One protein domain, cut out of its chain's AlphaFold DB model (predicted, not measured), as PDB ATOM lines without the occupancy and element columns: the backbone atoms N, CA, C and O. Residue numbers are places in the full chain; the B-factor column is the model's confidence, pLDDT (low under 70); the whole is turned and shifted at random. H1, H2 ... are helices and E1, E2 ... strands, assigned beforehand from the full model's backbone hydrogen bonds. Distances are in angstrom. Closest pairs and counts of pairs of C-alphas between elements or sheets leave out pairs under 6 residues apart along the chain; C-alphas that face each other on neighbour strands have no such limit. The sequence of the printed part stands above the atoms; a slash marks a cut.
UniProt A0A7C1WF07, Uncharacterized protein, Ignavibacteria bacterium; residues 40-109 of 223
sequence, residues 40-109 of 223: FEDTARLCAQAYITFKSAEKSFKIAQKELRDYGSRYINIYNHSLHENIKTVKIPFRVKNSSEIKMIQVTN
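Overview. This is residues 40 to 109 of the 223 residues of an uncharacterized protein of Ignavibacteria bacterium (UniProt A0A7C1WF07). One very long helix, H1, makes the length, and a small hairpin of two strands, E1 and E2, meets it with one end near residues 68 to 79; residues 40 to 67 of H1 stick out free. The printed part has 70 residues, in the order H1, E1, E2, with an antiparallel sheet, E1 - E2; the class is mixed. It is an extended rod, with radius of gyration of the C-alphas 18.8 A and spans of 64 by 26 by 12 A.

Arrangement. Look first at the hairpin of E1, residues 89 to 95, and E2, residues 102 to 108, antiparallel at 153 degrees. N 92 and O 105, 2.8 A apart, are within hydrogen-bond range. In H1, residues 40 to 83, every O i to N i+4 pair is within that range. Its closest C-alphas to E2 are Gly 72 and Val 107, 5.5 A; to E1, Gly 72 and Val 90, 6.1 A.

Along the chain. Find C-alpha 40 at (-7.910, -34.271, 30.527); from there H1 runs 63.6 A to C-alpha 83. E1 runs 19.7 A, and E2 19.0 A to C-alpha 108 at (14.030, -7.700, -2.177).

Size, cuts and confidence. The C-alphas farthest apart, Phe 40 and His 84, are 64.3 A apart. The printed part has no cut and no long link. No printed residue is under 70 in pLDDT.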
ATOM      1  N   PHE A  40      -8.697 -34.730  31.675       81.19
ATOM      2  CA  PHE A  40      -7.910 -34.271  30.527       81.19
ATOM      3  C   PHE A  40      -8.606 -33.163  29.726       81.19
ATOM      4  O   PHE A  40      -7.987 -32.538  28.863       81.19
ATOM      5  N   GLU A  41      -9.875 -32.886  30.028       84.31
ATOM      6  CA  GLU A  41     -10.682 -31.841  29.399       84.31
ATOM      7  C   GLU A  41     -10.034 -30.461  29.556       84.31
ATOM      8  O   GLU A  41      -9.912 -29.718  28.581       84.31
ATOM      9  N   ASP A  42      -9.529 -30.141  30.751       85.44
ATOM     10  CA  ASP A  42      -8.841 -28.876  31.010       85.44
ATOM     11  C   ASP A  42      -7.580 -28.724  30.146       85.44
ATOM     12  O   ASP A  42      -7.345 -27.662  29.563       85.44
ATOM     13  N   THR A  43      -6.789 -29.791  30.001       87.75
ATOM     14  CA  THR A  43      -5.602 -29.805  29.136       87.75
ATOM     15  C   THR A  43      -5.986 -29.660  27.665       87.75
ATOM     16  O   THR A  43      -5.407 -28.829  26.963       87.75
ATOM     17  N   ALA A  44      -6.993 -30.401  27.199       86.69
ATOM     18  CA  ALA A  44      -7.491 -30.303  25.829       86.69
ATOM     19  C   ALA A  44      -8.017 -28.891  25.514       86.69
ATOM     20  O   ALA A  44      -7.699 -28.329  24.463       86.69
ATOM     21  N   ARG A  45      -8.741 -28.270  26.454       89.62
ATOM     22  CA  ARG A  45      -9.224 -26.887  26.349       89.62
ATOM     23  C   ARG A  45      -8.073 -25.885  26.275       89.62
ATOM     24  O   ARG A  45      -8.107 -24.986  25.434       89.62
ATOM     25  N   LEU A  46      -7.037 -26.046  27.100       91.06
ATOM     26  CA  LEU A  46      -5.832 -25.207  27.042       91.06
ATOM     27  C   LEU A  46      -5.116 -25.342  25.691       91.06
ATOM     28  O   LEU A  46      -4.752 -24.330  25.088       91.06
ATOM     29  N   CYS A  47      -4.968 -26.565  25.177       91.69
ATOM     30  CA  CYS A  47      -4.393 -26.809  23.854       91.69
ATOM     31  C   CYS A  47      -5.222 -26.161  22.737       91.69
ATOM     32  O   CYS A  47      -4.661 -25.493  21.866       91.69
ATOM     33  N   ALA A  48      -6.551 -26.298  22.776       92.38
ATOM     34  CA  ALA A  48      -7.443 -25.674  21.803       92.38
ATOM     35  C   ALA A  48      -7.329 -24.141  21.831       92.38
ATOM     36  O   ALA A  48      -7.196 -23.507  20.781       92.38
ATOM     37  N   GLN A  49      -7.290 -23.535  23.021       93.75
ATOM     38  CA  GLN A  49      -7.124 -22.089  23.173       93.75
ATOM     39  C   GLN A  49      -5.764 -21.607  22.644       93.75
ATOM     40  O   GLN A  49      -5.688 -20.590  21.944       93.75
ATOM     41  N   ALA A  50      -4.690 -22.347  22.932       93.06
ATOM     42  CA  ALA A  50      -3.359 -22.063  22.404       93.06
ATOM     43  C   ALA A  50      -3.333 -22.156  20.870       93.06
ATOM     44  O   ALA A  50      -2.776 -21.275  20.215       93.06
ATOM     45  N   TYR A  51      -3.998 -23.156  20.285       93.50
ATOM     46  CA  TYR A  51      -4.116 -23.303  18.834       93.50
ATOM     47  C   TYR A  51      -4.888 -22.149  18.181       93.50
ATOM     48  O   TYR A  51      -4.430 -21.592  17.183       93.50
ATOM     49  N   ILE A  52      -6.019 -21.734  18.761       93.31
ATOM     50  CA  ILE A  52      -6.788 -20.574  18.278       93.31
ATOM     51  C   ILE A  52      -5.920 -19.311  18.321       93.31
ATOM     52  O   ILE A  52      -5.869 -18.546  17.354       93.31
ATOM     53  N   THR A  53      -5.189 -19.119  19.420       93.38
ATOM     54  CA  THR A  53      -4.284 -17.978  19.602       93.38
ATOM     55  C   THR A  53      -3.167 -17.997  18.564       93.38
ATOM     56  O   THR A  53      -2.916 -16.985  17.911       93.38
ATOM     57  N   PHE A  54      -2.550 -19.159  18.343       92.88
ATOM     58  CA  PHE A  54      -1.538 -19.354  17.315       92.88
ATOM     59  C   PHE A  54      -2.082 -19.042  15.919       92.88
ATOM     60  O   PHE A  54      -1.445 -18.302  15.177       92.88
ATOM     61  N   LYS A  55      -3.277 -19.528  15.564       95.06
ATOM     62  CA  LYS A  55      -3.885 -19.256  14.254       95.06
ATOM     63  C   LYS A  55      -4.207 -17.783  14.044       95.06
ATOM     64  O   LYS A  55      -3.984 -17.257  12.952       95.06
ATOM     65  N   SER A  56      -4.681 -17.105  15.086       91.94
ATOM     66  CA  SER A  56      -4.892 -15.657  15.056       91.94
ATOM     67  C   SER A  56      -3.570 -14.902  14.874       91.94
ATOM     68  O   SER A  56      -3.457 -14.052  13.989       91.94
ATOM     69  N   ALA A  57      -2.535 -15.268  15.636       90.69
ATOM     70  CA  ALA A  57      -1.202 -14.687  15.516       90.69
ATOM     71  C   ALA A  57      -0.573 -14.947  14.136       90.69
ATOM     72  O   ALA A  57      -0.023 -14.025  13.540       90.69
ATOM     73  N   GLU A  58      -0.711 -16.157  13.583       90.81
ATOM     74  CA  GLU A  58      -0.250 -16.528  12.239       90.81
ATOM     75  C   GLU A  58      -0.906 -15.637  11.172       90.81
ATOM     76  O   GLU A  58      -0.231 -15.115  10.281       90.81
ATOM     77  N   LYS A  59      -2.224 -15.421  11.275       90.75
ATOM     78  CA  LYS A  59      -2.965 -14.548  10.358       90.75
ATOM     79  C   LYS A  59      -2.491 -13.097  10.458       90.75
ATOM     80  O   LYS A  59      -2.186 -12.491   9.433       90.75
ATOM     81  N   SER A  60      -2.396 -12.558  11.671       90.06
ATOM     82  CA  SER A  60      -1.914 -11.192  11.915       90.06
ATOM     83  C   SER A  60      -0.478 -10.998  11.428       90.06
ATOM     84  O   SER A  60      -0.164  -9.985  10.810       90.06
ATOM     85  N   PHE A  61       0.381 -12.001  11.615       88.06
ATOM     86  CA  PHE A  61       1.747 -11.990  11.111       88.06
ATOM     87  C   PHE A  61       1.798 -11.936   9.579       88.06
ATOM     88  O   PHE A  61       2.543 -11.128   9.033       88.06
ATOM     89  N   LYS A  62       0.971 -12.718   8.871       86.06
ATOM     90  CA  LYS A  62       0.884 -12.660   7.397       86.06
ATOM     91  C   LYS A  62       0.417 -11.292   6.890       86.06
ATOM     92  O   LYS A  62       0.924 -10.818   5.874       86.06
ATOM     93  N   ILE A  63      -0.515 -10.645   7.593       86.50
ATOM     94  CA  ILE A  63      -0.959  -9.280   7.267       86.50
ATOM     95  C   ILE A  63       0.201  -8.294   7.446       86.50
ATOM     96  O   ILE A  63       0.536  -7.577   6.506       86.50
ATOM     97  N   ALA A  64       0.881  -8.326   8.595       87.88
ATOM     98  CA  ALA A  64       2.025  -7.455   8.865       87.88
ATOM     99  C   ALA A  64       3.189  -7.680   7.881       87.88
ATOM    100  O   ALA A  64       3.836  -6.729   7.445       87.88
ATOM    101  N   GLN A  65       3.440  -8.932   7.479       87.25
ATOM    102  CA  GLN A  65       4.396  -9.247   6.416       87.25
ATOM    103  C   GLN A  65       4.012  -8.558   5.106       87.25
ATOM    104  O   GLN A  65       4.859  -7.928   4.479       87.25
ATOM    105  N   LYS A  66       2.744  -8.635   4.694       85.31
ATOM    106  CA  LYS A  66       2.287  -7.960   3.476       85.31
ATOM    107  C   LYS A  66       2.504  -6.445   3.556       85.31
ATOM    108  O   LYS A  66       3.078  -5.873   2.637       85.31
ATOM    109  N   GLU A  67       2.126  -5.816   4.662       88.31
ATOM    110  CA  GLU A  67       2.297  -4.369   4.849       88.31
ATOM    111  C   GLU A  67       3.770  -3.938   4.783       88.31
ATOM    112  O   GLU A  67       4.109  -2.981   4.087       88.31
ATOM    113  N   LEU A  68       4.670  -4.677   5.445       88.75
ATOM    114  CA  LEU A  68       6.115  -4.421   5.388       88.75
ATOM    115  C   LEU A  68       6.679  -4.574   3.974       88.75
ATOM    116  O   LEU A  68       7.541  -3.799   3.550       88.75
ATOM    117  N   ARG A  69       6.193  -5.574   3.237       87.25
ATOM    118  CA  ARG A  69       6.580  -5.814   1.849       87.25
ATOM    119  C   ARG A  69       6.144  -4.665   0.943       87.25
ATOM    120  O   ARG A  69       6.965  -4.152   0.183       87.25
ATOM    121  N   ASP A  70       4.887  -4.248   1.053       83.62
ATOM    122  CA  ASP A  70       4.315  -3.155   0.266       83.62
ATOM    123  C   ASP A  70       5.039  -1.834   0.570       83.62
ATOM    124  O   ASP A  70       5.387  -1.085  -0.349       83.62
ATOM    125  N   TYR A  71       5.366  -1.592   1.845       88.25
ATOM    126  CA  TYR A  71       6.182  -0.458   2.270       88.25
ATOM    127  C   TYR A  71       7.550  -0.456   1.573       88.25
ATOM    128  O   TYR A  71       7.895   0.520   0.908       88.25
ATOM    129  N   GLY A  72       8.318  -1.548   1.654       88.12
ATOM    130  CA  GLY A  72       9.632  -1.616   1.007       88.12
ATOM    131  C   GLY A  72       9.561  -1.512  -0.520       88.12
ATOM    132  O   GLY A  72      10.329  -0.764  -1.127       88.12
ATOM    133  N   SER A  73       8.597  -2.191  -1.148       84.62
ATOM    134  CA  SER A  73       8.402  -2.134  -2.602       84.62
ATOM    135  C   SER A  73       8.084  -0.721  -3.091       84.62
ATOM    136  O   SER A  73       8.547  -0.324  -4.160       84.62
ATOM    137  N   ARG A  74       7.313   0.056  -2.320       83.81
ATOM    138  CA  ARG A  74       7.015   1.453  -2.652       83.81
ATOM    139  C   ARG A  74       8.289   2.290  -2.735       83.81
ATOM    140  O   ARG A  74       8.443   3.044  -3.691       83.81
ATOM    141  N   TYR A  75       9.198   2.153  -1.772       87.06
ATOM    142  CA  TYR A  75      10.454   2.909  -1.785       87.06
ATOM    143  C   TYR A  75      11.383   2.470  -2.909       87.06
ATOM    144  O   TYR A  75      11.968   3.336  -3.551       87.06
ATOM    145  N   ILE A  76      11.458   1.170  -3.218       83.31
ATOM    146  CA  ILE A  76      12.181   0.692  -4.408       83.31
ATOM    147  C   ILE A  76      11.686   1.424  -5.664       83.31
ATOM    148  O   ILE A  76      12.489   1.961  -6.422       83.31
ATOM    149  N   ASN A  77      10.367   1.497  -5.858       78.50
ATOM    150  CA  ASN A  77       9.787   2.160  -7.027       78.50
ATOM    151  C   ASN A  77      10.097   3.663  -7.061       78.50
ATOM    152  O   ASN A  77      10.426   4.182  -8.124       78.50
ATOM    153  N   ILE A  78      10.022   4.351  -5.916       82.44
ATOM    154  CA  ILE A  78      10.366   5.779  -5.815       82.44
ATOM    155  C   ILE A  78      11.829   6.001  -6.202       82.44
ATOM    156  O   ILE A  78      12.101   6.830  -7.063       82.44
ATOM    157  N   TYR A  79      12.765   5.244  -5.624       82.62
ATOM    158  CA  TYR A  79      14.185   5.418  -5.924       82.62
ATOM    159  C   TYR A  79      14.521   5.088  -7.378       82.62
ATOM    160  O   TYR A  79      15.218   5.867  -8.020       82.62
ATOM    161  N   ASN A  80      13.980   4.002  -7.931       77.69
ATOM    162  CA  ASN A  80      14.214   3.653  -9.334       77.69
ATOM    163  C   ASN A  80      13.665   4.720 -10.287       77.69
ATOM    164  O   ASN A  80      14.264   4.994 -11.325       77.69
ATOM    165  N   HIS A  81      12.536   5.340  -9.932       72.88
ATOM    166  CA  HIS A  81      11.957   6.422 -10.717       72.88
ATOM    167  C   HIS A  81      12.762   7.722 -10.603       72.88
ATOM    168  O   HIS A  81      13.023   8.361 -11.616       72.88
ATOM    169  N   SER A  82      13.167   8.110  -9.391       80.44
ATOM    170  CA  SER A  82      13.850   9.383  -9.137       80.44
ATOM    171  C   SER A  82      15.335   9.377  -9.494       80.44
ATOM    172  O   SER A  82      15.862  10.416  -9.872       80.44
ATOM    173  N   LEU A  83      16.015   8.239  -9.344       78.25
ATOM    174  CA  LEU A  83      17.462   8.121  -9.554       78.25
ATOM    175  C   LEU A  83      17.820   7.463 -10.890       78.25
ATOM    176  O   LEU A  83      18.991   7.409 -11.240       78.25
ATOM    177  N   HIS A  84      16.832   6.951 -11.631       72.25
ATOM    178  CA  HIS A  84      17.047   6.141 -12.836       72.25
ATOM    179  C   HIS A  84      17.947   4.911 -12.604       72.25
ATOM    180  O   HIS A  84      18.563   4.393 -13.535       72.25
ATOM    181  N   GLU A  85      17.992   4.408 -11.369       72.25
ATOM    182  CA  GLU A  85      18.761   3.228 -10.977       72.25
ATOM    183  C   GLU A  85      17.890   1.963 -10.937       72.25
ATOM    184  O   GLU A  85      16.660   2.018 -10.912       72.25
ATOM    185  N   ASN A  86      18.537   0.794 -10.909       71.31
ATOM    186  CA  ASN A  86      17.880  -0.502 -10.729       71.31
ATOM    187  C   ASN A  86      18.085  -1.025  -9.298       71.31
ATOM    188  O   ASN A  86      18.714  -2.065  -9.075       71.31
ATOM    189  N   ILE A  87      17.574  -0.294  -8.306       80.06
ATOM    190  CA  ILE A  87      17.559  -0.744  -6.914       80.06
ATOM    191  C   ILE A  87      16.635  -1.959  -6.808       80.06
ATOM    192  O   ILE A  87      15.437  -1.899  -7.089       80.06
ATOM    193  N   LYS A  88      17.205  -3.090  -6.381       82.00
ATOM    194  CA  LYS A  88      16.476  -4.357  -6.195       82.00
ATOM    195  C   LYS A  88      16.135  -4.644  -4.736       82.00
ATOM    196  O   LYS A  88      15.263  -5.463  -4.470       82.00
ATOM    197  N   THR A  89      16.826  -4.016  -3.786       87.12
ATOM    198  CA  THR A  89      16.674  -4.304  -2.354       87.12
ATOM    199  C   THR A  89      16.661  -3.025  -1.534       87.12
ATOM    200  O   THR A  89      17.529  -2.176  -1.709       87.12
ATOM    201  N   VAL A  90      15.729  -2.935  -0.586       89.19
ATOM    202  CA  VAL A  90      15.735  -1.924   0.481       89.19
ATOM    203  C   VAL A  90      15.808  -2.600   1.843       89.19
ATOM    204  O   VAL A  90      15.308  -3.711   2.031       89.19
ATOM    205  N   LYS A  91      16.452  -1.931   2.801       92.25
ATOM    206  CA  LYS A  91      16.565  -2.395   4.186       92.25
ATOM    207  C   LYS A  91      15.747  -1.479   5.085       92.25
ATOM    208  O   LYS A  91      15.974  -0.274   5.094       92.25
ATOM    209  N   ILE A  92      14.808  -2.055   5.826       91.94
ATOM    210  CA  ILE A  92      13.946  -1.346   6.769       91.94
ATOM    211  C   ILE A  92      14.521  -1.562   8.175       91.94
ATOM    212  O   ILE A  92      14.528  -2.707   8.645       91.94
ATOM    213  N   PRO A  93      15.022  -0.510   8.847       92.19
ATOM    214  CA  PRO A  93      15.530  -0.627  10.205       92.19
ATOM    215  C   PRO A  93      14.385  -0.804  11.205       92.19
ATOM    216  O   PRO A  93      13.348  -0.151  11.104       92.19
ATOM    217  N   PHE A  94      14.594  -1.646  12.213       89.94
ATOM    218  CA  PHE A  94      13.687  -1.793  13.349       89.94
ATOM    219  C   PHE A  94      14.464  -2.048  14.642       89.94
ATOM    220  O   PHE A  94      15.617  -2.475  14.619       89.94
ATOM    221  N   ARG A  95      13.825  -1.792  15.785       88.75
ATOM    222  CA  ARG A  95      14.362  -2.141  17.106       88.75
ATOM    223  C   ARG A  95      13.519  -3.242  17.718       88.75
ATOM    224  O   ARG A  95      12.290  -3.179  17.684       88.75
ATOM    225  N   VAL A  96      14.179  -4.233  18.306       85.00
ATOM    226  CA  VAL A  96      13.498  -5.207  19.162       85.00
ATOM    227  C   VAL A  96      13.147  -4.510  20.476       85.00
ATOM    228  O   VAL A  96      13.941  -3.725  20.995       85.00
ATOM    229  N   LYS A  97      11.946  -4.758  21.009       84.56
ATOM    230  CA  LYS A  97      11.494  -4.161  22.275       84.56
ATOM    231  C   LYS A  97      12.545  -4.396  23.369       84.56
ATOM    232  O   LYS A  97      12.985  -5.525  23.555       84.56
ATOM    233  N   ASN A  98      12.915  -3.331  24.081       84.19
ATOM    234  CA  ASN A  98      13.948  -3.321  25.127       84.19
ATOM    235  C   ASN A  98      15.381  -3.633  24.645       84.19
ATOM    236  O   ASN A  98      16.240  -3.932  25.468       84.19
ATOM    237  N   SER A  99      15.659  -3.537  23.341       81.38
ATOM    238  CA  SER A  99      17.014  -3.614  22.788       81.38
ATOM    239  C   SER A  99      17.446  -2.264  22.209       81.38
ATOM    240  O   SER A  99      16.662  -1.576  21.550       81.38
ATOM    241  N   SER A 100      18.707  -1.888  22.434       86.06
ATOM    242  CA  SER A 100      19.356  -0.764  21.745       86.06
ATOM    243  C   SER A 100      19.818  -1.130  20.330       86.06
ATOM    244  O   SER A 100      20.190  -0.247  19.557       86.06
ATOM    245  N   GLU A 101      19.796  -2.417  19.982       88.12
ATOM    246  CA  GLU A 101      20.236  -2.934  18.692       88.12
ATOM    247  C   GLU A 101      19.228  -2.594  17.583       88.12
ATOM    248  O   GLU A 101      18.025  -2.857  17.697       88.12
ATOM    249  N   ILE A 102      19.734  -2.019  16.486       88.50
ATOM    250  CA  ILE A 102      18.963  -1.816  15.257       88.50
ATOM    251  C   ILE A 102      19.186  -3.029  14.359       88.50
ATOM    252  O   ILE A 102      20.297  -3.271  13.891       88.50
ATOM    253  N   LYS A 103      18.105  -3.753  14.085       89.81
ATOM    254  CA  LYS A 103      18.069  -4.863  13.132       89.81
ATOM    255  C   LYS A 103      17.450  -4.409  11.818       89.81
ATOM    256  O   LYS A 103      16.868  -3.328  11.730       89.81
ATOM    257  N   MET A 104      17.591  -5.230  10.781       92.00
ATOM    258  CA  MET A 104      17.163  -4.890   9.425       92.00
ATOM    259  C   MET A 104      16.236  -5.961   8.856       92.00
ATOM    260  O   MET A 104      16.531  -7.156   8.902       92.00
ATOM    261  N   ILE A 105      15.139  -5.520   8.252       91.06
ATOM    262  CA  ILE A 105      14.310  -6.351   7.378       91.06
ATOM    263  C   ILE A 105      14.674  -5.994   5.945       91.06
ATOM    264  O   ILE A 105      14.617  -4.828   5.560       91.06
ATOM    265  N   GLN A 106      15.064  -6.983   5.149       91.69
ATOM    266  CA  GLN A 106      15.340  -6.773   3.733       91.69
ATOM    267  C   GLN A 106      14.076  -7.056   2.928       91.69
ATOM    268  O   GLN A 106      13.501  -8.142   3.038       91.69
ATOM    269  N   VAL A 107      13.667  -6.083   2.117       88.94
ATOM    270  CA  VAL A 107      12.659  -6.263   1.072       88.94
ATOM    271  C   VAL A 107      13.398  -6.319  -0.250       88.94
ATOM    272  O   VAL A 107      14.009  -5.333  -0.662       88.94
ATOM    273  N   THR A 108      13.359  -7.476  -0.899       85.69
ATOM    274  CA  THR A 108      14.030  -7.700  -2.177       85.69
ATOM    275  C   THR A 108      12.992  -7.939  -3.253       85.69
ATOM    276  O   THR A 108      12.268  -8.935  -3.241       85.69
ATOM    277  N   ASN A 109      12.957  -7.046  -4.228       75.88
ATOM    278  CA  ASN A 109      12.249  -7.296  -5.461       75.88
ATOM    279  C   ASN A 109      13.034  -8.328  -6.266       75.88
ATOM    280  O   ASN A 109      14.121  -8.044  -6.771       75.88
TER     281      ASN A 109